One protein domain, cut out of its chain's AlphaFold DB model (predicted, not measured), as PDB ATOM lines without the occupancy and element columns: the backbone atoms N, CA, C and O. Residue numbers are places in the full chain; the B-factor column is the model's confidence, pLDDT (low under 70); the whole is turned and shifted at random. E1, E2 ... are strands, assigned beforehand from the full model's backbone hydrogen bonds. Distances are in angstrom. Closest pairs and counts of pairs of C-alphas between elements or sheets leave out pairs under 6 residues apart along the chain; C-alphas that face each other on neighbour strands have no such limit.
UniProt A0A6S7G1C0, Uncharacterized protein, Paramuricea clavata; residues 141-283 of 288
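AT A GLANCE: This is residues 141 to 283 of the 288 residues of an uncharacterized protein of Paramuricea clavata (UniProt A0A6S7G1C0). Two strongly twisted sheets of seven strands each, E1 to E7 and E8 to E14, make two lobes side by side, partly face to face where E4 meets E11. In each lobe the sheet folds back on itself: E7 returns beside E3, and E14 beside E10. The printed part has 143 residues with no named helix and fourteen named strands, all strand in class, in two branched antiparallel sheets. It is compact, with a radius of gyration of the C-alphas of 13.6 A and spans of 41 by 32 by 27 A.

HOW THE PARTS SIT: Each N and O pair named here is within hydrogen-bond range. E1, residues 141 to 145, is an edge strand antiparallel to E7, residues 205 to 209, with N 142 and O 208 2.9 A apart. E2, residues 156 to 160, and E3, residues 164 to 171, form a hairpin, N 157 to O 166 2.8 A. E3 bends by 67 degrees at residue 168; E2 and E7 lie on one side of it, N 170 to O 207 3.0 A. On its other side is its hairpin partner E4, residues 177 to 183, N 167 to O 181 2.9 A. Hairpins lead on to E5, residues 190 to 197, N 180 to O 194 2.8 A, and E6, residues 200 to 203, N 193 to O 203 2.9 A. E2 to E6 are a meander, each strand the antiparallel neighbour of the one before. E6 runs on into E7 at 80 degrees. E8, residues 214 to 220, is antiparallel to E14, residues 276 to 282, N 215 to O 281 2.9 A. A second meander of hairpins joins E9, residues 231 to 233, E10, residues 241 to 246, E11, residues 250 to 257, E12, residues 260 to 266, and E13, residues 272 to 274; its pairs include N 232 to O 241, 2.9 A, N 242 to O 254, 2.9 A, N 253 to O 265, 3.0 A, and N 264 to O 274, 2.9 A. E9 and E14 lie on one side of E10, N 245 to O 278 2.8 A, and E11 on the other. E13 runs on into E14 at 82 degrees. The sheets E1 to E7 and E8 to E14 form a sandwich, two sheets face to face, their facing parts 10.4 A centre to centre. The closest C-alphas of E4 and E11 are those of Lys 180 and Pro 251, 4.9 A.

IN THESE COORDINATES: E1 begins at C-alpha 141, (281.700, 146.080, 389.985), and E14 ends at C-alpha 282, (285.783, 148.368, 402.016). E3 is 20.0 A, E5 20.7 A and E11 21.8 A long.

THE WHOLE: The C-alphas farthest apart are those of Asp 186 and Asp 258, 42.9 A. The printed part has no cut, and no link is long. Residues 199 to 200 and 268 to 270 have pLDDT under 70.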
ATOM      1  N   TRP A 141     281.578 147.283 390.804       97.50
ATOM      2  CA  TRP A 141     281.700 146.080 389.985       97.50
ATOM      3  C   TRP A 141     281.817 146.463 388.513       97.50
ATOM      4  O   TRP A 141     281.049 147.297 388.034       97.50
ATOM      5  N   ILE A 142     282.769 145.861 387.804       98.06
ATOM      6  CA  ILE A 142     282.987 146.070 386.371       98.06
ATOM      7  C   ILE A 142     282.586 144.788 385.647       98.06
ATOM      8  O   ILE A 142     283.215 143.751 385.859       98.06
ATOM      9  N   GLU A 143     281.549 144.856 384.812       97.94
ATOM     10  CA  GLU A 143     281.139 143.728 383.974       97.94
ATOM     11  C   GLU A 143     282.248 143.397 382.970       97.94
ATOM     12  O   GLU A 143     282.786 144.279 382.302       97.94
ATOM     13  N   CYS A 144     282.594 142.118 382.875       98.00
ATOM     14  CA  CYS A 144     283.621 141.598 381.984       98.00
ATOM     15  C   CYS A 144     283.240 140.206 381.477       98.00
ATOM     16  O   CYS A 144     282.497 139.439 382.100       98.00
ATOM     17  N   LYS A 145     283.824 139.826 380.347       98.19
ATOM     18  CA  LYS A 145     283.805 138.455 379.835       98.19
ATOM     19  C   LYS A 145     285.208 137.983 379.492       98.19
ATOM     20  O   LYS A 145     286.179 138.735 379.475       98.19
ATOM     21  N   ARG A 146     285.319 136.684 379.238       98.31
ATOM     22  CA  ARG A 146     286.553 136.050 378.786       98.31
ATOM     23  C   ARG A 146     287.110 136.801 377.573       98.31
ATOM     24  O   ARG A 146     286.367 137.070 376.631       98.31
ATOM     25  N   ASN A 147     288.421 137.019 377.579       98.25
ATOM     26  CA  ASN A 147     289.204 137.760 376.589       98.25
ATOM     27  C   ASN A 147     289.006 139.283 376.594       98.25
ATOM     28  O   ASN A 147     289.671 139.955 375.808       98.25
ATOM     29  N   ASP A 148     288.167 139.847 377.466       98.56
ATOM     30  CA  ASP A 148     288.210 141.291 377.706       98.56
ATOM     31  C   ASP A 148     289.518 141.647 378.436       98.56
ATOM     32  O   ASP A 148     290.004 140.836 379.241       98.56
ATOM     33  N   PRO A 149     290.105 142.834 378.192       98.50
ATOM     34  CA  PRO A 149     291.231 143.321 378.981       98.50
ATOM     35  C   PRO A 149     290.905 143.290 380.476       98.50
ATOM     36  O   PRO A 149     289.789 143.630 380.872       98.50
ATOM     37  N   LEU A 150     291.867 142.890 381.308       98.44
ATOM     38  CA  LEU A 150     291.719 142.987 382.757       98.44
ATOM     39  C   LEU A 150     291.481 144.464 383.131       98.44
ATOM     40  O   LEU A 150     292.321 145.300 382.788       98.44
ATOM     41  N   PRO A 151     290.374 144.805 383.818       98.06
ATOM     42  CA  PRO A 151     290.084 146.187 384.164       98.06
ATOM     43  C   PRO A 151     291.169 146.814 385.034       98.06
ATOM     44  O   PRO A 151     291.699 146.188 385.957       98.06
ATOM     45  N   GLU A 152     291.450 148.090 384.782       96.94
ATOM     46  CA  GLU A 152     292.315 148.877 385.651       96.94
ATOM     47  C   GLU A 152     291.727 148.952 387.068       96.94
ATOM     48  O   GLU A 152     290.529 149.180 387.263       96.94
ATOM     49  N   GLY A 153     292.587 148.747 388.066       96.31
ATOM     50  CA  GLY A 153     292.179 148.716 389.465       96.31
ATOM     51  C   GLY A 153     291.452 147.432 389.873       96.31
ATOM     52  O   GLY A 153     290.809 147.430 390.913       96.31
ATOM     53  N   ALA A 154     291.518 146.341 389.104       98.31
ATOM     54  CA  ALA A 154     291.042 145.042 389.581       98.31
ATOM     55  C   ALA A 154     291.787 144.619 390.863       98.31
ATOM     56  O   ALA A 154     293.020 144.624 390.906       98.31
ATOM     57  N   ILE A 155     291.051 144.210 391.904       98.12
ATOM     58  CA  ILE A 155     291.670 143.830 393.181       98.12
ATOM     59  C   ILE A 155     292.383 142.479 393.051       98.12
ATOM     60  O   ILE A 155     291.742 141.429 392.929       98.12
ATOM     61  N   TYR A 156     293.716 142.509 393.124       97.81
ATOM     62  CA  TYR A 156     294.555 141.315 393.181       97.81
ATOM     63  C   TYR A 156     294.328 140.559 394.493       97.81
ATOM     64  O   TYR A 156     294.527 141.090 395.583       97.81
ATOM     65  N   ALA A 157     293.932 139.295 394.389       97.00
ATOM     66  CA  ALA A 157     293.634 138.454 395.538       97.00
ATOM     67  C   ALA A 157     294.802 137.554 395.949       97.00
ATOM     68  O   ALA A 157     294.891 137.159 397.111       97.00
ATOM     69  N   GLY A 158     295.687 137.209 395.018       95.69
ATOM     70  CA  GLY A 158     296.782 136.274 395.252       95.69
ATOM     71  C   GLY A 158     297.109 135.472 394.004       95.69
ATOM     72  O   GLY A 158     296.732 135.841 392.890       95.69
ATOM     73  N   LYS A 159     297.831 134.364 394.173       95.19
ATOM     74  CA  LYS A 159     298.156 133.469 393.059       95.19
ATOM     75  C   LYS A 159     298.123 132.007 393.457       95.19
ATOM     76  O   LYS A 159     298.334 131.655 394.615       95.19
ATOM     77  N   THR A 160     297.919 131.147 392.469       92.00
ATOM     78  CA  THR A 160     298.115 129.699 392.613       92.00
ATOM     79  C   THR A 160     299.036 129.187 391.516       92.00
ATOM     80  O   THR A 160     299.179 129.825 390.476       92.00
ATOM     81  N   ASN A 161     299.642 128.018 391.723       90.00
ATOM     82  CA  ASN A 161     300.503 127.402 390.709       90.00
ATOM     83  C   ASN A 161     299.728 126.996 389.446       90.00
ATOM     84  O   ASN A 161     300.300 126.984 388.365       90.00
ATOM     85  N   ALA A 162     298.442 126.658 389.588       88.19
ATOM     86  CA  ALA A 162     297.609 126.197 388.481       88.19
ATOM     87  C   ALA A 162     297.041 127.348 387.635       88.19
ATOM     88  O   ALA A 162     297.012 127.239 386.416       88.19
ATOM     89  N   ASP A 163     296.595 128.436 388.274       90.56
ATOM     90  CA  ASP A 163     295.884 129.533 387.597       90.56
ATOM     91  C   ASP A 163     296.697 130.832 387.481       90.56
ATOM     92  O   ASP A 163     296.237 131.787 386.860       90.56
ATOM     93  N   GLY A 164     297.874 130.914 388.106       94.62
ATOM     94  CA  GLY A 164     298.625 132.163 388.177       94.62
ATOM     95  C   GLY A 164     297.895 133.223 389.021       94.62
ATOM     96  O   GLY A 164     297.349 132.872 390.074       94.62
ATOM     97  N   PRO A 165     297.932 134.513 388.624       97.00
ATOM     98  CA  PRO A 165     297.247 135.615 389.304       97.00
ATOM     99  C   PRO A 165     295.730 135.438 389.390       97.00
ATOM    100  O   PRO A 165     295.079 135.045 388.423       97.00
ATOM    101  N   LEU A 166     295.168 135.785 390.545       97.31
ATOM    102  CA  LEU A 166     293.744 135.693 390.842       97.31
ATOM    103  C   LEU A 166     293.194 137.040 391.297       97.31
ATOM    104  O   LEU A 166     293.861 137.777 392.023       97.31
ATOM    105  N   TYR A 167     291.945 137.307 390.933       98.50
ATOM    106  CA  TYR A 167     291.232 138.540 391.261       98.50
ATOM    107  C   TYR A 167     289.866 138.235 391.874       98.50
ATOM    108  O   TYR A 167     289.284 137.168 391.642       98.50
ATOM    109  N   PHE A 168     289.353 139.171 392.671       98.31
ATOM    110  CA  PHE A 168     288.004 139.072 393.222       98.31
ATOM    111  C   PHE A 168     286.961 139.394 392.153       98.31
ATOM    112  O   PHE A 168     287.017 140.436 391.498       98.31
ATOM    113  N   GLY A 169     285.976 138.516 392.009       97.44
ATOM    114  CA  GLY A 169     284.846 138.731 391.120       97.44
ATOM    115  C   GLY A 169     283.564 138.133 391.669       97.44
ATOM    116  O   GLY A 169     283.518 137.610 392.785       97.44
ATOM    117  N   ARG A 170     282.514 138.185 390.856       96.50
ATOM    118  CA  ARG A 170     281.263 137.464 391.101       96.50
ATOM    119  C   ARG A 170     280.624 137.020 389.793       96.50
ATOM    120  O   ARG A 170     280.805 137.671 388.769       96.50
ATOM    121  N   VAL A 171     279.847 135.945 389.840       94.25
ATOM    122  CA  VAL A 171     278.957 135.563 388.735       94.25
ATOM    123  C   VAL A 171     277.570 136.158 388.944       94.25
ATOM    124  O   VAL A 171     277.030 136.133 390.051       94.25
ATOM    125  N   THR A 172     276.992 136.717 387.885       90.38
ATOM    126  CA  THR A 172     275.715 137.452 387.936       90.38
ATOM    127  C   THR A 172     274.498 136.571 387.639       90.38
ATOM    128  O   THR A 172     273.382 136.927 388.008       90.38
ATOM    129  N   SER A 173     274.713 135.387 387.067       87.31
ATOM    130  CA  SER A 173     273.712 134.347 386.765       87.31
ATOM    131  C   SER A 173     272.920 133.842 387.981       87.31
ATOM    132  O   SER A 173     271.749 133.499 387.850       87.31
ATOM    133  N   TYR A 174     273.540 133.820 389.166       83.12
ATOM    134  CA  TYR A 174     272.970 133.268 390.401       83.12
ATOM    135  C   TYR A 174     272.869 134.308 391.519       83.12
ATOM    136  O   TYR A 174     273.231 134.042 392.664       83.12
ATOM    137  N   SER A 175     272.416 135.515 391.180       84.75
ATOM    138  CA  SER A 175     272.254 136.609 392.146       84.75
ATOM    139  C   SER A 175     273.565 137.036 392.818       84.75
ATOM    140  O   SER A 175     273.550 137.417 393.981       84.75
ATOM    141  N   GLY A 176     274.695 137.003 392.098       90.62
ATOM    142  CA  GLY A 176     275.960 137.577 392.568       90.62
ATOM    143  C   GLY A 176     276.785 136.643 393.453       90.62
ATOM    144  O   GLY A 176     277.147 137.019 394.564       90.62
ATOM    145  N   ILE A 177     277.108 135.430 393.000       93.19
ATOM    146  CA  ILE A 177     277.943 134.507 393.792       93.19
ATOM    147  C   ILE A 177     279.413 134.939 393.710       93.19
ATOM    148  O   ILE A 177     279.916 135.080 392.593       93.19
ATOM    149  N   PRO A 178     280.126 135.107 394.842       95.62
ATOM    150  CA  PRO A 178     281.556 135.403 394.839       95.62
ATOM    151  C   PRO A 178     282.353 134.367 394.043       95.62
ATOM    152  O   PRO A 178     282.126 133.159 394.161       95.62
ATOM    153  N   ALA A 179     283.308 134.852 393.259       94.75
ATOM    154  CA  ALA A 179     284.095 134.050 392.342       94.75
ATOM    155  C   ALA A 179     285.582 134.420 392.396       94.75
ATOM    156  O   ALA A 179     285.967 135.576 392.584       94.75
ATOM    157  N   LYS A 180     286.418 133.411 392.163       94.69
ATOM    158  CA  LYS A 180     287.823 133.556 391.793       94.69
ATOM    159  C   LYS A 180     287.899 133.825 390.296       94.69
ATOM    160  O   LYS A 180     287.489 132.973 389.509       94.69
ATOM    161  N   VAL A 181     288.480 134.954 389.910       97.12
ATOM    162  CA  VAL A 181     288.730 135.274 388.503       97.12
ATOM    163  C   VAL A 181     290.179 134.961 388.170       97.12
ATOM    164  O   VAL A 181     291.077 135.527 388.792       97.12
ATOM    165  N   ASN A 182     290.412 134.050 387.227       96.94
ATOM    166  CA  ASN A 182     291.743 133.840 386.654       96.94
ATOM    167  C   ASN A 182     291.889 134.616 385.336       96.94
ATOM    168  O   ASN A 182     290.901 135.039 384.724       96.94
ATOM    169  N   VAL A 183     293.134 134.820 384.920       98.06
ATOM    170  CA  VAL A 183     293.507 135.604 383.735       98.06
ATOM    171  C   VAL A 183     294.250 134.740 382.719       98.06
ATOM    172  O   VAL A 183     294.624 133.604 383.008       98.06
ATOM    173  N   SER A 184     294.432 135.256 381.505       96.88
ATOM    174  CA  SER A 184     295.290 134.651 380.484       96.88
ATOM    175  C   SER A 184     296.721 134.447 380.998       96.88
ATOM    176  O   SER A 184     297.156 135.104 381.942       96.88
ATOM    177  N   ASN A 185     297.487 133.563 380.350       93.06
ATOM    178  CA  ASN A 185     298.864 133.246 380.764       93.06
ATOM    179  C   ASN A 185     299.796 134.473 380.809       93.06
ATOM    180  O   ASN A 185     300.759 134.478 381.568       93.06
ATOM    181  N   ASP A 186     299.522 135.504 380.006       94.00
ATOM    182  CA  ASP A 186     300.256 136.775 380.005       94.00
ATOM    183  C   ASP A 186     299.713 137.804 381.018       94.00
ATOM    184  O   ASP A 186     300.252 138.904 381.126       94.00
ATOM    185  N   GLY A 187     298.655 137.459 381.756       93.75
ATOM    186  CA  GLY A 187     298.034 138.271 382.799       93.75
ATOM    187  C   GLY A 187     297.165 139.427 382.304       93.75
ATOM    188  O   GLY A 187     296.696 140.212 383.125       93.75
ATOM    189  N   LYS A 188     296.959 139.570 380.989       96.50
ATOM    190  CA  LYS A 188     296.356 140.779 380.398       96.50
ATOM    191  C   LYS A 188     294.849 140.713 380.206       96.50
ATOM    192  O   LYS A 188     294.212 141.760 380.132       96.50
ATOM    193  N   PHE A 189     294.283 139.516 380.102       98.31
ATOM    194  CA  PHE A 189     292.881 139.329 379.745       98.31
ATOM    195  C   PHE A 189     292.155 138.475 380.776       98.31
ATOM    196  O   PHE A 189     292.699 137.499 381.294       98.31
ATOM    197  N   CYS A 190     290.898 138.812 381.045       98.38
ATOM    198  CA  CYS A 190     290.023 138.016 381.895       98.38
ATOM    199  C   CYS A 190     289.817 136.626 381.283       98.38
ATOM    200  O   CYS A 190     289.658 136.506 380.065       98.38
ATOM    201  N   TYR A 191     289.771 135.572 382.102       97.38
ATOM    202  CA  TYR A 191     289.595 134.211 381.599       97.38
ATOM    203  C   TYR A 191     288.313 133.532 382.092       97.38
ATOM    204  O   TYR A 191     287.376 133.374 381.303       97.38
ATOM    205  N   ASN A 192     288.243 133.133 383.365       96.31
ATOM    206  CA  ASN A 192     287.074 132.473 383.956       96.31
ATOM    207  C   ASN A 192     286.752 132.983 385.353       96.31
ATOM    208  O   ASN A 192     287.650 133.247 386.148       96.31
ATOM    209  N   TRP A 193     285.458 132.977 385.671       96.12
ATOM    210  CA  TRP A 193     284.912 133.199 387.005       96.12
ATOM    211  C   TRP A 193     284.578 131.851 387.625       96.12
ATOM    212  O   TRP A 193     283.540 131.272 387.322       96.12
ATOM    213  N   TRP A 194     285.464 131.339 388.471       93.75
ATOM    214  CA  TRP A 194     285.277 130.086 389.198       93.75
ATOM    215  C   TRP A 194     284.543 130.340 390.512       93.75
ATOM    216  O   TRP A 194     284.983 131.172 391.302       93.75
ATOM    217  N   TYR A 195     283.458 129.618 390.779       91.00
ATOM    218  CA  TYR A 195     282.648 129.809 391.985       91.00
ATOM    219  C   TYR A 195     282.180 128.477 392.578       91.00
ATOM    220  O   TYR A 195     282.227 127.427 391.943       91.00
ATOM    221  N   ALA A 196     281.746 128.534 393.837       86.12
ATOM    222  CA  ALA A 196     281.362 127.380 394.642       86.12
ATOM    223  C   ALA A 196     279.837 127.327 394.851       86.12
ATOM    224  O   ALA A 196     279.324 127.798 395.875       86.12
ATOM    225  N   TYR A 197     279.101 126.764 393.884       84.25
ATOM    226  CA  TYR A 197     277.646 126.590 393.985       84.25
ATOM    227  C   TYR A 197     277.117 125.459 393.090       84.25
ATOM    228  O   TYR A 197     277.513 125.353 391.937       84.25
ATOM    229  N   LYS A 198     276.215 124.621 393.628       75.69
ATOM    230  CA  LYS A 198     275.473 123.556 392.912       75.69
ATOM    231  C   LYS A 198     276.310 122.614 392.021       75.69
ATOM    232  O   LYS A 198     275.806 122.082 391.041       75.69
ATOM    233  N   GLY A 199     277.577 122.372 392.359       66.94
ATOM    234  CA  GLY A 199     278.455 121.516 391.552       66.94
ATOM    235  C   GLY A 199     278.941 122.155 390.243       66.94
ATOM    236  O   GLY A 199     279.632 121.492 389.467       66.94
ATOM    237  N   GLU A 200     278.631 123.433 389.998       65.69
ATOM    238  CA  GLU A 200     279.136 124.195 388.854       65.69
ATOM    239  C   GLU A 200     280.564 124.690 389.103       65.69
ATOM    240  O   GLU A 200     281.007 124.870 390.238       65.69
ATOM    241  N   GLY A 201     281.328 124.821 388.015       80.25
ATOM    242  CA  GLY A 201     282.765 125.093 388.075       80.25
ATOM    243  C   GLY A 201     283.134 126.528 387.732       80.25
ATOM    244  O   GLY A 201     283.969 127.111 388.413       80.25
ATOM    245  N   SER A 202     282.543 127.100 386.678       92.00
ATOM    246  CA  SER A 202     282.971 128.404 386.173       92.00
ATOM    247  C   SER A 202     282.018 129.020 385.160       92.00
ATOM    248  O   SER A 202     281.387 128.293 384.394       92.00
ATOM    249  N   GLU A 203     282.071 130.342 385.025       94.00
ATOM    250  CA  GLU A 203     281.497 131.085 383.904       94.00
ATOM    251  C   GLU A 203     282.549 131.840 383.089       94.00
ATOM    252  O   GLU A 203     283.654 132.125 383.551       94.00
ATOM    253  N   LYS A 204     282.182 132.167 381.844       96.38
ATOM    254  CA  LYS A 204     282.998 132.965 380.913       96.38
ATOM    255  C   LYS A 204     282.660 134.457 380.960       96.38
ATOM    256  O   LYS A 204     283.138 135.202 380.112       96.38
ATOM    257  N   LYS A 205     281.790 134.869 381.880       97.00
ATOM    258  CA  LYS A 205     281.396 136.256 382.122       97.00
ATOM    259  C   LYS A 205     281.041 136.440 383.589       97.00
ATOM    260  O   LYS A 205     280.674 135.475 384.256       97.00
ATOM    261  N   GLY A 206     281.139 137.667 384.058       97.25
ATOM    262  CA  GLY A 206     280.819 138.053 385.420       97.25
ATOM    263  C   GLY A 206     281.327 139.458 385.685       97.25
ATOM    264  O   GLY A 206     281.726 140.167 384.766       97.25
ATOM    265  N   ASP A 207     281.363 139.835 386.954       98.06
ATOM    266  CA  ASP A 207     281.912 141.126 387.346       98.06
ATOM    267  C   ASP A 207     283.273 140.950 388.014       98.06
ATOM    268  O   ASP A 207     283.518 139.951 388.703       98.06
ATOM    269  N   ILE A 208     284.147 141.938 387.847       98.44
ATOM    270  CA  ILE A 208     285.401 142.093 388.586       98.44
ATOM    271  C   ILE A 208     285.240 143.231 389.587       98.44
ATOM    272  O   ILE A 208     284.650 144.268 389.279       98.44
ATOM    273  N   LEU A 209     285.747 143.027 390.800       98.31
ATOM    274  CA  LEU A 209     285.713 144.045 391.838       98.31
ATOM    275  C   LEU A 209     286.819 145.079 391.605       98.31
ATOM    276  O   LEU A 209     287.999 144.724 391.512       98.31
ATOM    277  N   LYS A 210     286.429 146.353 391.544       97.69
ATOM    278  CA  LYS A 210     287.348 147.487 391.449       97.69
ATOM    279  C   LYS A 210     287.846 147.895 392.834       97.69
ATOM    280  O   LYS A 210     287.067 147.966 393.783       97.69
ATOM    281  N   ASP A 211     289.128 148.217 392.918       96.44
ATOM    282  CA  ASP A 211     289.753 148.819 394.082       96.44
ATOM    283  C   ASP A 211     289.228 150.242 394.285       96.44
ATOM    284  O   ASP A 211     289.406 151.140 393.457       96.44
ATOM    285  N   THR A 212     288.550 150.417 395.412       93.69
ATOM    286  CA  THR A 212     288.069 151.698 395.918       93.69
ATOM    287  C   THR A 212     288.538 151.903 397.358       93.69
ATOM    288  O   THR A 212     287.834 152.528 398.137       93.69
ATOM    289  N   GLY A 213     289.668 151.309 397.754       95.00
ATOM    290  CA  GLY A 213     290.156 151.261 399.132       95.00
ATOM    291  C   GLY A 213     289.538 150.114 399.937       95.00
ATOM    292  O   GLY A 213     288.367 150.166 400.328       95.00
ATOM    293  N   TYR A 214     290.345 149.092 400.224       96.56
ATOM    294  CA  TYR A 214     289.919 147.873 400.911       96.56
ATOM    295  C   TYR A 214     290.942 147.385 401.942       96.56
ATOM    296  O   TYR A 214     292.115 147.749 401.899       96.56
ATOM    297  N   GLU A 215     290.494 146.487 402.820       96.69
ATOM    298  CA  GLU A 215     291.355 145.663 403.668       96.69
ATOM    299  C   GLU A 215     290.893 144.201 403.668       96.69
ATOM    300  O   GLU A 215     289.731 143.883 403.398       96.69
ATOM    301  N   LEU A 216     291.825 143.298 403.978       97.31
ATOM    302  CA  LEU A 216     291.565 141.877 404.193       97.31
ATOM    303  C   LEU A 216     291.753 141.566 405.674       97.31
ATOM    304  O   LEU A 216     292.872 141.568 406.185       97.31
ATOM    305  N   VAL A 217     290.647 141.309 406.368       96.44
ATOM    306  CA  VAL A 217     290.648 141.112 407.821       96.44
ATOM    307  C   VAL A 217     290.539 139.635 408.141       96.44
ATOM    308  O   VAL A 217     289.595 138.963 407.724       96.44
ATOM    309  N   ARG A 218     291.498 139.120 408.911       97.12
ATOM    310  CA  ARG A 218     291.505 137.723 409.340       97.12
ATOM    311  C   ARG A 218     290.284 137.406 410.202       97.12
ATOM    312  O   ARG A 218     290.035 138.075 411.204       97.12
ATOM    313  N   ALA A 219     289.585 136.337 409.847       97.38
ATOM    314  CA  ALA A 219     288.337 135.939 410.475       97.38
ATOM    315  C   ALA A 219     288.206 134.418 410.586       97.38
ATOM    316  O   ALA A 219     288.825 133.652 409.838       97.38
ATOM    317  N   TYR A 220     287.362 133.996 411.522       97.44
ATOM    318  CA  TYR A 220     287.109 132.604 411.863       97.44
ATOM    319  C   TYR A 220     285.608 132.328 411.921       97.44
ATOM    320  O   TYR A 220     284.792 133.231 412.122       97.44
ATOM    321  N   ARG A 221     285.222 131.060 411.782       97.88
ATOM    322  CA  ARG A 221     283.853 130.619 412.046       97.88
ATOM    323  C   ARG A 221     283.415 131.091 413.437       97.88
ATOM    324  O   ARG A 221     284.130 130.915 414.418       97.88
ATOM    325  N   GLY A 222     282.213 131.651 413.518       96.75
ATOM    326  CA  GLY A 222     281.624 132.181 414.746       96.75
ATOM    327  C   GLY A 222     281.881 133.671 414.985       96.75
ATOM    328  O   GLY A 222     281.155 134.268 415.787       96.75
ATOM    329  N   ASP A 223     282.834 134.289 414.277       96.12
ATOM    330  CA  ASP A 223     283.014 135.745 414.291       96.12
ATOM    331  C   ASP A 223     281.774 136.453 413.704       96.12
ATOM    332  O   ASP A 223     281.048 135.902 412.871       96.12
ATOM    333  N   GLN A 224     281.508 137.685 414.143       95.19
ATOM    334  CA  GLN A 224     280.504 138.551 413.518       95.19
ATOM    335  C   GLN A 224     281.036 139.055 412.173       95.19
ATOM    336  O   GLN A 224     282.229 139.313 412.027       95.19
ATOM    337  N   MET A 225     280.154 139.226 411.191       95.31
ATOM    338  CA  MET A 225     280.541 139.852 409.926       95.31
ATOM    339  C   MET A 225     280.779 141.363 410.138       95.31
ATOM    340  O   MET A 225     279.927 142.006 410.755       95.31
ATOM    341  N   PRO A 226     281.887 141.959 409.648       95.12
ATOM    342  CA  PRO A 226     282.075 143.408 409.687       95.12
ATOM    343  C   PRO A 226     280.981 144.131 408.895       95.12
ATOM    344  O   PRO A 226     280.586 143.680 407.819       95.12
ATOM    345  N   ALA A 227     280.533 145.287 409.380       94.44
ATOM    346  CA  ALA A 227     279.441 146.040 408.759       94.44
ATOM    347  C   ALA A 227     279.767 146.583 407.352       94.44
ATOM    348  O   ALA A 227     278.868 146.853 406.559       94.44
ATOM    349  N   ASN A 228     281.053 146.746 407.041       96.00
ATOM    350  CA  ASN A 228     281.580 147.168 405.744       96.00
ATOM    351  C   ASN A 228     282.137 145.998 404.905       96.00
ATOM    352  O   ASN A 228     282.884 146.221 403.948       96.00
ATOM    353  N   ALA A 229     281.790 144.753 405.253       96.88
ATOM    354  CA  ALA A 229     282.069 143.592 404.418       96.88
ATOM    355  C   ALA A 229     281.237 143.611 403.132       96.88
ATOM    356  O   ALA A 229     280.085 144.050 403.104       96.88
ATOM    357  N   ILE A 230     281.814 143.086 402.053       96.69
ATOM    358  CA  ILE A 230     281.165 143.093 400.742       96.69
ATOM    359  C   ILE A 230     280.162 141.945 400.645       96.69
ATOM    360  O   ILE A 230     280.550 140.798 400.416       96.69
ATOM    361  N   MET A 231     278.872 142.263 400.762       95.31
ATOM    362  CA  MET A 231     277.781 141.359 400.391       95.31
ATOM    363  C   MET A 231     277.560 141.420 398.876       95.31
ATOM    364  O   MET A 231     277.294 142.486 398.319       95.31
ATOM    365  N   THR A 232     277.661 140.284 398.191       93.69
ATOM    366  CA  THR A 232     277.503 140.224 396.727       93.69
ATOM    367  C   THR A 232     276.130 139.755 396.289       93.69
ATOM    368  O   THR A 232     275.732 140.063 395.165       93.69
ATOM    369  N   GLY A 233     275.449 138.989 397.143       88.88
ATOM    370  CA  GLY A 233     274.327 138.175 396.723       88.88
ATOM    371  C   GLY A 233     273.703 137.328 397.819       88.88
ATOM    372  O   GLY A 233     274.075 137.411 398.989       88.88
ATOM    373  N   ALA A 234     272.769 136.485 397.398       90.50
ATOM    374  CA  ALA A 234     271.975 135.597 398.233       90.50
ATOM    375  C   ALA A 234     271.754 134.267 397.506       90.50
ATOM    376  O   ALA A 234     271.645 134.237 396.283       90.50
ATOM    377  N   THR A 235     271.641 133.167 398.248       85.06
ATOM    378  CA  THR A 235     271.138 131.894 397.704       85.06
ATOM    379  C   THR A 235     270.042 131.360 398.610       85.06
ATOM    380  O   THR A 235     269.974 131.744 399.777       85.06
ATOM    381  N   SER A 236     269.227 130.432 398.103       82.62
ATOM    382  CA  SER A 236     268.175 129.772 398.890       82.62
ATOM    383  C   SER A 236     268.697 129.076 400.149       82.62
ATOM    384  O   SER A 236     267.932 128.874 401.083       82.62
ATOM    385  N   ASN A 237     269.978 128.695 400.164       82.31
ATOM    386  CA  ASN A 237     270.581 127.955 401.271       82.31
ATOM    387  C   ASN A 237     271.334 128.867 402.247       82.31
ATOM    388  O   ASN A 237     271.400 128.554 403.429       82.31
ATOM    389  N   ASP A 238     271.927 129.960 401.755       82.38
ATOM    390  CA  ASP A 238     272.885 130.759 402.530       82.38
ATOM    391  C   ASP A 238     272.364 132.154 402.923       82.38
ATOM    392  O   ASP A 238     273.025 132.817 403.716       82.38
ATOM    393  N   ASN A 239     271.207 132.605 402.407       85.69
ATOM    394  CA  ASN A 239     270.602 133.946 402.568       85.69
ATOM    395  C   ASN A 239     271.488 135.133 402.149       85.69
ATOM    396  O   ASN A 239     271.071 135.913 401.306       85.69
ATOM    397  N   SER A 240     272.706 135.263 402.675       92.25
ATOM    398  CA  SER A 240     273.671 136.310 402.342       92.25
ATOM    399  C   SER A 240     275.045 135.716 402.051       92.25
ATOM    400  O   SER A 240     275.564 134.894 402.807       92.25
ATOM    401  N   LEU A 241     275.648 136.167 400.954       94.75
ATOM    402  CA  LEU A 241     276.977 135.774 400.509       94.75
ATOM    403  C   LEU A 241     277.936 136.953 400.569       94.75
ATOM    404  O   LEU A 241     277.624 138.042 400.084       94.75
ATOM    405  N   PHE A 242     279.123 136.693 401.107       97.56
ATOM    406  CA  PHE A 242     280.177 137.682 401.273       97.56
ATOM    407  C   PHE A 242     281.451 137.274 400.542       97.56
ATOM    408  O   PHE A 242     281.710 136.087 400.315       97.56
ATOM    409  N   VAL A 243     282.260 138.270 400.186       97.75
ATOM    410  CA  VAL A 243     283.575 138.058 399.572       97.75
ATOM    411  C   VAL A 243     284.628 137.834 400.650       97.75
ATOM    412  O   VAL A 243     284.777 138.633 401.574       97.75
ATOM    413  N   GLY A 244     285.410 136.772 400.498       97.50
ATOM    414  CA  GLY A 244     286.589 136.549 401.322       97.50
ATOM    415  C   GLY A 244     287.720 135.895 400.549       97.50
ATOM    416  O   GLY A 244     287.608 135.617 399.354       97.50
ATOM    417  N   ARG A 245     288.803 135.587 401.254       96.62
ATOM    418  CA  ARG A 245     289.972 134.877 400.741       96.62
ATOM    419  C   ARG A 245     290.337 133.714 401.660       96.62
ATOM    420  O   ARG A 245     290.517 133.892 402.861       96.62
ATOM    421  N   ALA A 246     290.470 132.520 401.093       94.94
ATOM    422  CA  ALA A 246     290.931 131.325 401.788       94.94
ATOM    423  C   ALA A 246     292.433 131.103 401.540       94.94
ATOM    424  O   ALA A 246     292.936 131.321 400.432       94.94
ATOM    425  N   GLY A 247     293.163 130.677 402.579       90.81
ATOM    426  CA  GLY A 247     294.591 130.335 402.485       90.81
ATOM    427  C   GLY A 247     295.500 131.479 402.009       90.81
ATOM    428  O   GLY A 247     296.561 131.220 401.445       90.81
ATOM    429  N   GLY A 248     295.062 132.733 402.159       91.62
ATOM    430  CA  GLY A 248     295.815 133.926 401.769       91.62
ATOM    431  C   GLY A 248     295.922 134.184 400.263       91.62
ATOM    432  O   GLY A 248     296.573 135.144 399.873       91.62
ATOM    433  N   ASN A 249     295.307 133.361 399.404       93.88
ATOM    434  CA  ASN A 249     295.491 133.482 397.950       93.88
ATOM    435  C   ASN A 249     294.226 133.301 397.111       93.88
ATOM    436  O   ASN A 249     294.197 133.729 395.960       93.88
ATOM    437  N   VAL A 250     293.198 132.634 397.643       94.75
ATOM    438  CA  VAL A 250     292.078 132.150 396.830       94.75
ATOM    439  C   VAL A 250     290.799 132.903 397.193       94.75
ATOM    440  O   VAL A 250     290.280 132.673 398.286       94.75
ATOM    441  N   PRO A 251     290.263 133.770 396.309       96.19
ATOM    442  CA  PRO A 251     288.921 134.321 396.468       96.19
ATOM    443  C   PRO A 251     287.898 133.223 396.734       96.19
ATOM    444  O   PRO A 251     287.942 132.149 396.129       96.19
ATOM    445  N   CYS A 252     286.978 133.491 397.647       94.62
ATOM    446  CA  CYS A 252     286.026 132.506 398.122       94.62
ATOM    447  C   CYS A 252     284.686 133.153 398.476       94.62
ATOM    448  O   CYS A 252     284.587 134.359 398.723       94.62
ATOM    449  N   LYS A 253     283.656 132.310 398.499       94.38
ATOM    450  CA  LYS A 253     282.328 132.648 399.002       94.38
ATOM    451  C   LYS A 253     282.315 132.428 400.507       94.38
ATOM    452  O   LYS A 253     282.627 131.331 400.960       94.38
ATOM    453  N   VAL A 254     281.884 133.423 401.270       96.56
ATOM    454  CA  VAL A 254     281.670 133.294 402.714       96.56
ATOM    455  C   VAL A 254     280.176 133.320 403.000       96.56
ATOM    456  O   VAL A 254     279.481 134.233 402.558       96.56
ATOM    457  N   ASN A 255     279.675 132.309 403.707       95.69
ATOM    458  CA  ASN A 255     278.283 132.254 404.151       95.69
ATOM    459  C   ASN A 255     278.166 132.465 405.664       95.69
ATOM    460  O   ASN A 255     279.156 132.383 406.401       95.69
ATOM    461  N   LEU A 256     276.941 132.735 406.110       96.25
ATOM    462  CA  LEU A 256     276.625 132.960 407.514       96.25
ATOM    463  C   LEU A 256     275.803 131.811 408.108       96.25
ATOM    464  O   LEU A 256     275.103 131.096 407.398       96.25
ATOM    465  N   ASN A 257     275.866 131.685 409.430       94.69
ATOM    466  CA  ASN A 257     274.941 130.922 410.257       94.69
ATOM    467  C   ASN A 257     274.606 131.785 411.483       94.69
ATOM    468  O   ASN A 257     275.525 132.258 412.153       94.69
ATOM    469  N   ASP A 258     273.326 132.069 411.726       91.38
ATOM    470  CA  ASP A 258     272.857 132.975 412.790       91.38
ATOM    471  C   ASP A 258     273.604 134.326 412.842       91.38
ATOM    472  O   ASP A 258     274.052 134.794 413.892       91.38
ATOM    473  N   GLY A 259     273.803 134.941 411.670       87.88
ATOM    474  CA  GLY A 259     274.495 136.230 411.528       87.88
ATOM    475  C   GLY A 259     276.012 136.184 411.768       87.88
ATOM    476  O   GLY A 259     276.677 137.219 411.720       87.88
ATOM    477  N   LYS A 260     276.581 135.001 412.015       94.81
ATOM    478  CA  LYS A 260     278.018 134.776 412.215       94.81
ATOM    479  C   LYS A 260     278.643 134.113 411.004       94.81
ATOM    480  O   LYS A 260     277.989 133.338 410.316       94.81
ATOM    481  N   ILE A 261     279.926 134.369 410.779       97.44
ATOM    482  CA  ILE A 261     280.721 133.694 409.751       97.44
ATOM    483  C   ILE A 261     280.626 132.183 409.961       97.44
ATOM    484  O   ILE A 261     280.846 131.692 411.069       97.44
ATOM    485  N   TRP A 262     280.304 131.441 408.901       96.75
ATOM    486  CA  TRP A 262     280.178 129.989 408.969       96.75
ATOM    487  C   TRP A 262     281.307 129.273 408.235       96.75
ATOM    488  O   TRP A 262     282.131 128.612 408.870       96.75
ATOM    489  N   ASN A 263     281.371 129.407 406.912       95.81
ATOM    490  CA  ASN A 263     282.380 128.753 406.086       95.81
ATOM    491  C   ASN A 263     282.925 129.679 405.006       95.81
ATOM    492  O   ASN A 263     282.192 130.465 404.411       95.81
ATOM    493  N   PHE A 264     284.202 129.476 404.695       96.19
ATOM    494  CA  PHE A 264     284.875 130.011 403.520       96.19
ATOM    495  C   PHE A 264     284.910 128.905 402.465       96.19
ATOM    496  O   PHE A 264     285.699 127.964 402.569       96.19
ATOM    497  N   TRP A 265     284.027 128.989 401.476       93.25
ATOM    498  CA  TRP A 265     283.883 128.019 400.394       93.25
ATOM    499  C   TRP A 265     284.753 128.408 399.207       93.25
ATOM    500  O   TRP A 265     284.553 129.462 398.599       93.25
ATOM    501  N   TYR A 266     285.704 127.546 398.865       89.50
ATOM    502  CA  TYR A 266     286.687 127.795 397.817       89.50
ATOM    503  C   TYR A 266     286.868 126.567 396.924       89.50
ATOM    504  O   TYR A 266     286.297 125.502 397.153       89.50
ATOM    505  N   GLY A 267     287.688 126.721 395.886       77.88
ATOM    506  CA  GLY A 267     287.910 125.667 394.905       77.88
ATOM    507  C   GLY A 267     286.720 125.477 393.967       77.88
ATOM    508  O   GLY A 267     285.725 126.199 394.009       77.88
ATOM    509  N   ASN A 268     286.859 124.508 393.072       69.31
ATOM    510  CA  ASN A 268     285.865 124.253 392.041       69.31
ATOM    511  C   ASN A 268     284.699 123.457 392.648       69.31
ATOM    512  O   ASN A 268     284.918 122.633 393.534       69.31
ATOM    513  N   ARG A 269     283.468 123.688 392.173       68.88
ATOM    514  CA  ARG A 269     282.268 122.903 392.532       68.88
ATOM    515  C   ARG A 269     281.804 122.982 393.991       68.88
ATOM    516  O   ARG A 269     280.797 122.375 394.338       68.88
ATOM    517  N   GLY A 270     282.467 123.780 394.829       62.38
ATOM    518  CA  GLY A 270     282.069 124.013 396.221       62.38
ATOM    519  C   GLY A 270     282.302 122.835 397.161       62.38
ATOM    520  O   GLY A 270     281.640 122.736 398.189       62.38
ATOM    521  N   GLU A 271     283.245 121.958 396.830       72.75
ATOM    522  CA  GLU A 271     283.585 120.799 397.662       72.75
ATOM    523  C   GLU A 271     284.547 121.168 398.801       72.75
ATOM    524  O   GLU A 271     284.509 120.560 399.871       72.75
ATOM    525  N   ASN A 272     285.364 122.211 398.610       88.06
ATOM    526  CA  ASN A 272     286.334 122.638 399.610       88.06
ATOM    527  C   ASN A 272     285.796 123.787 400.462       88.06
ATOM    528  O   ASN A 272     285.255 124.782 399.971       88.06
ATOM    529  N   ARG A 273     286.012 123.661 401.770       92.88
ATOM    530  CA  ARG A 273     285.733 124.715 402.741       92.88
ATOM    531  C   ARG A 273     286.819 124.790 403.795       92.88
ATOM    532  O   ARG A 273     287.513 123.811 404.059       92.88
ATOM    533  N   THR A 274     286.937 125.956 404.404       95.81
ATOM    534  CA  THR A 274     287.729 126.171 405.614       95.81
ATOM    535  C   THR A 274     286.941 127.019 406.608       95.81
ATOM    536  O   THR A 274     285.996 127.721 406.241       95.81
ATOM    537  N   GLU A 275     287.323 126.926 407.876       97.25
ATOM    538  CA  GLU A 275     286.701 127.635 408.999       97.25
ATOM    539  C   GLU A 275     287.442 128.935 409.339       97.25
ATOM    540  O   GLU A 275     287.067 129.638 410.271       97.25
ATOM    541  N   SER A 276     288.492 129.268 408.585       97.38
ATOM    542  CA  SER A 276     289.251 130.506 408.746       97.38
ATOM    543  C   SER A 276     289.738 131.045 407.409       97.38
ATOM    544  O   SER A 276     290.181 130.279 406.549       97.38
ATOM    545  N   GLY A 277     289.756 132.362 407.280       97.44
ATOM    546  CA  GLY A 277     290.241 133.058 406.099       97.44
ATOM    547  C   GLY A 277     290.341 134.549 406.371       97.44
ATOM    548  O   GLY A 277     290.535 134.972 407.509       97.44
ATOM    549  N   GLU A 278     290.194 135.341 405.322       98.12
ATOM    550  CA  GLU A 278     290.118 136.793 405.410       98.12
ATOM    551  C   GLU A 278     288.810 137.270 404.781       98.12
ATOM    552  O   GLU A 278     288.402 136.764 403.736       98.12
ATOM    553  N   ILE A 279     288.145 138.232 405.412       98.00
ATOM    554  CA  ILE A 279     286.981 138.919 404.854       98.00
ATOM    555  C   ILE A 279     287.465 140.163 404.130       98.00
ATOM    556  O   ILE A 279     288.276 140.917 404.667       98.00
ATOM    557  N   LEU A 280     286.951 140.378 402.920       98.12
ATOM    558  CA  LEU A 280     287.198 141.603 402.180       98.12
ATOM    559  C   LEU A 280     286.227 142.687 402.659       98.12
ATOM    560  O   LEU A 280     285.007 142.545 402.523       98.12
ATOM    561  N   ILE A 281     286.781 143.762 403.215       97.50
ATOM    562  CA  ILE A 281     286.033 144.938 403.664       97.50
ATOM    563  C   ILE A 281     286.441 146.160 402.852       97.50
ATOM    564  O   ILE A 281     287.585 146.273 402.413       97.50
ATOM    565  N   LEU A 282     285.513 147.089 402.667       96.94
ATOM    566  CA  LEU A 282     285.783 148.368 402.016       96.94
ATOM    567  C   LEU A 282     285.923 149.462 403.074       96.94
ATOM    568  O   LEU A 282     285.104 149.545 403.988       96.94
ATOM    569  N   ILE A 283     286.954 150.294 402.957       95.56
ATOM    570  CA  ILE A 283     287.336 151.243 404.021       95.56
ATOM    571  C   ILE A 283     287.244 152.706 403.603       95.56
ATOM    572  O   ILE A 283     287.298 153.591 404.451       95.56
TER     573      ILE A 283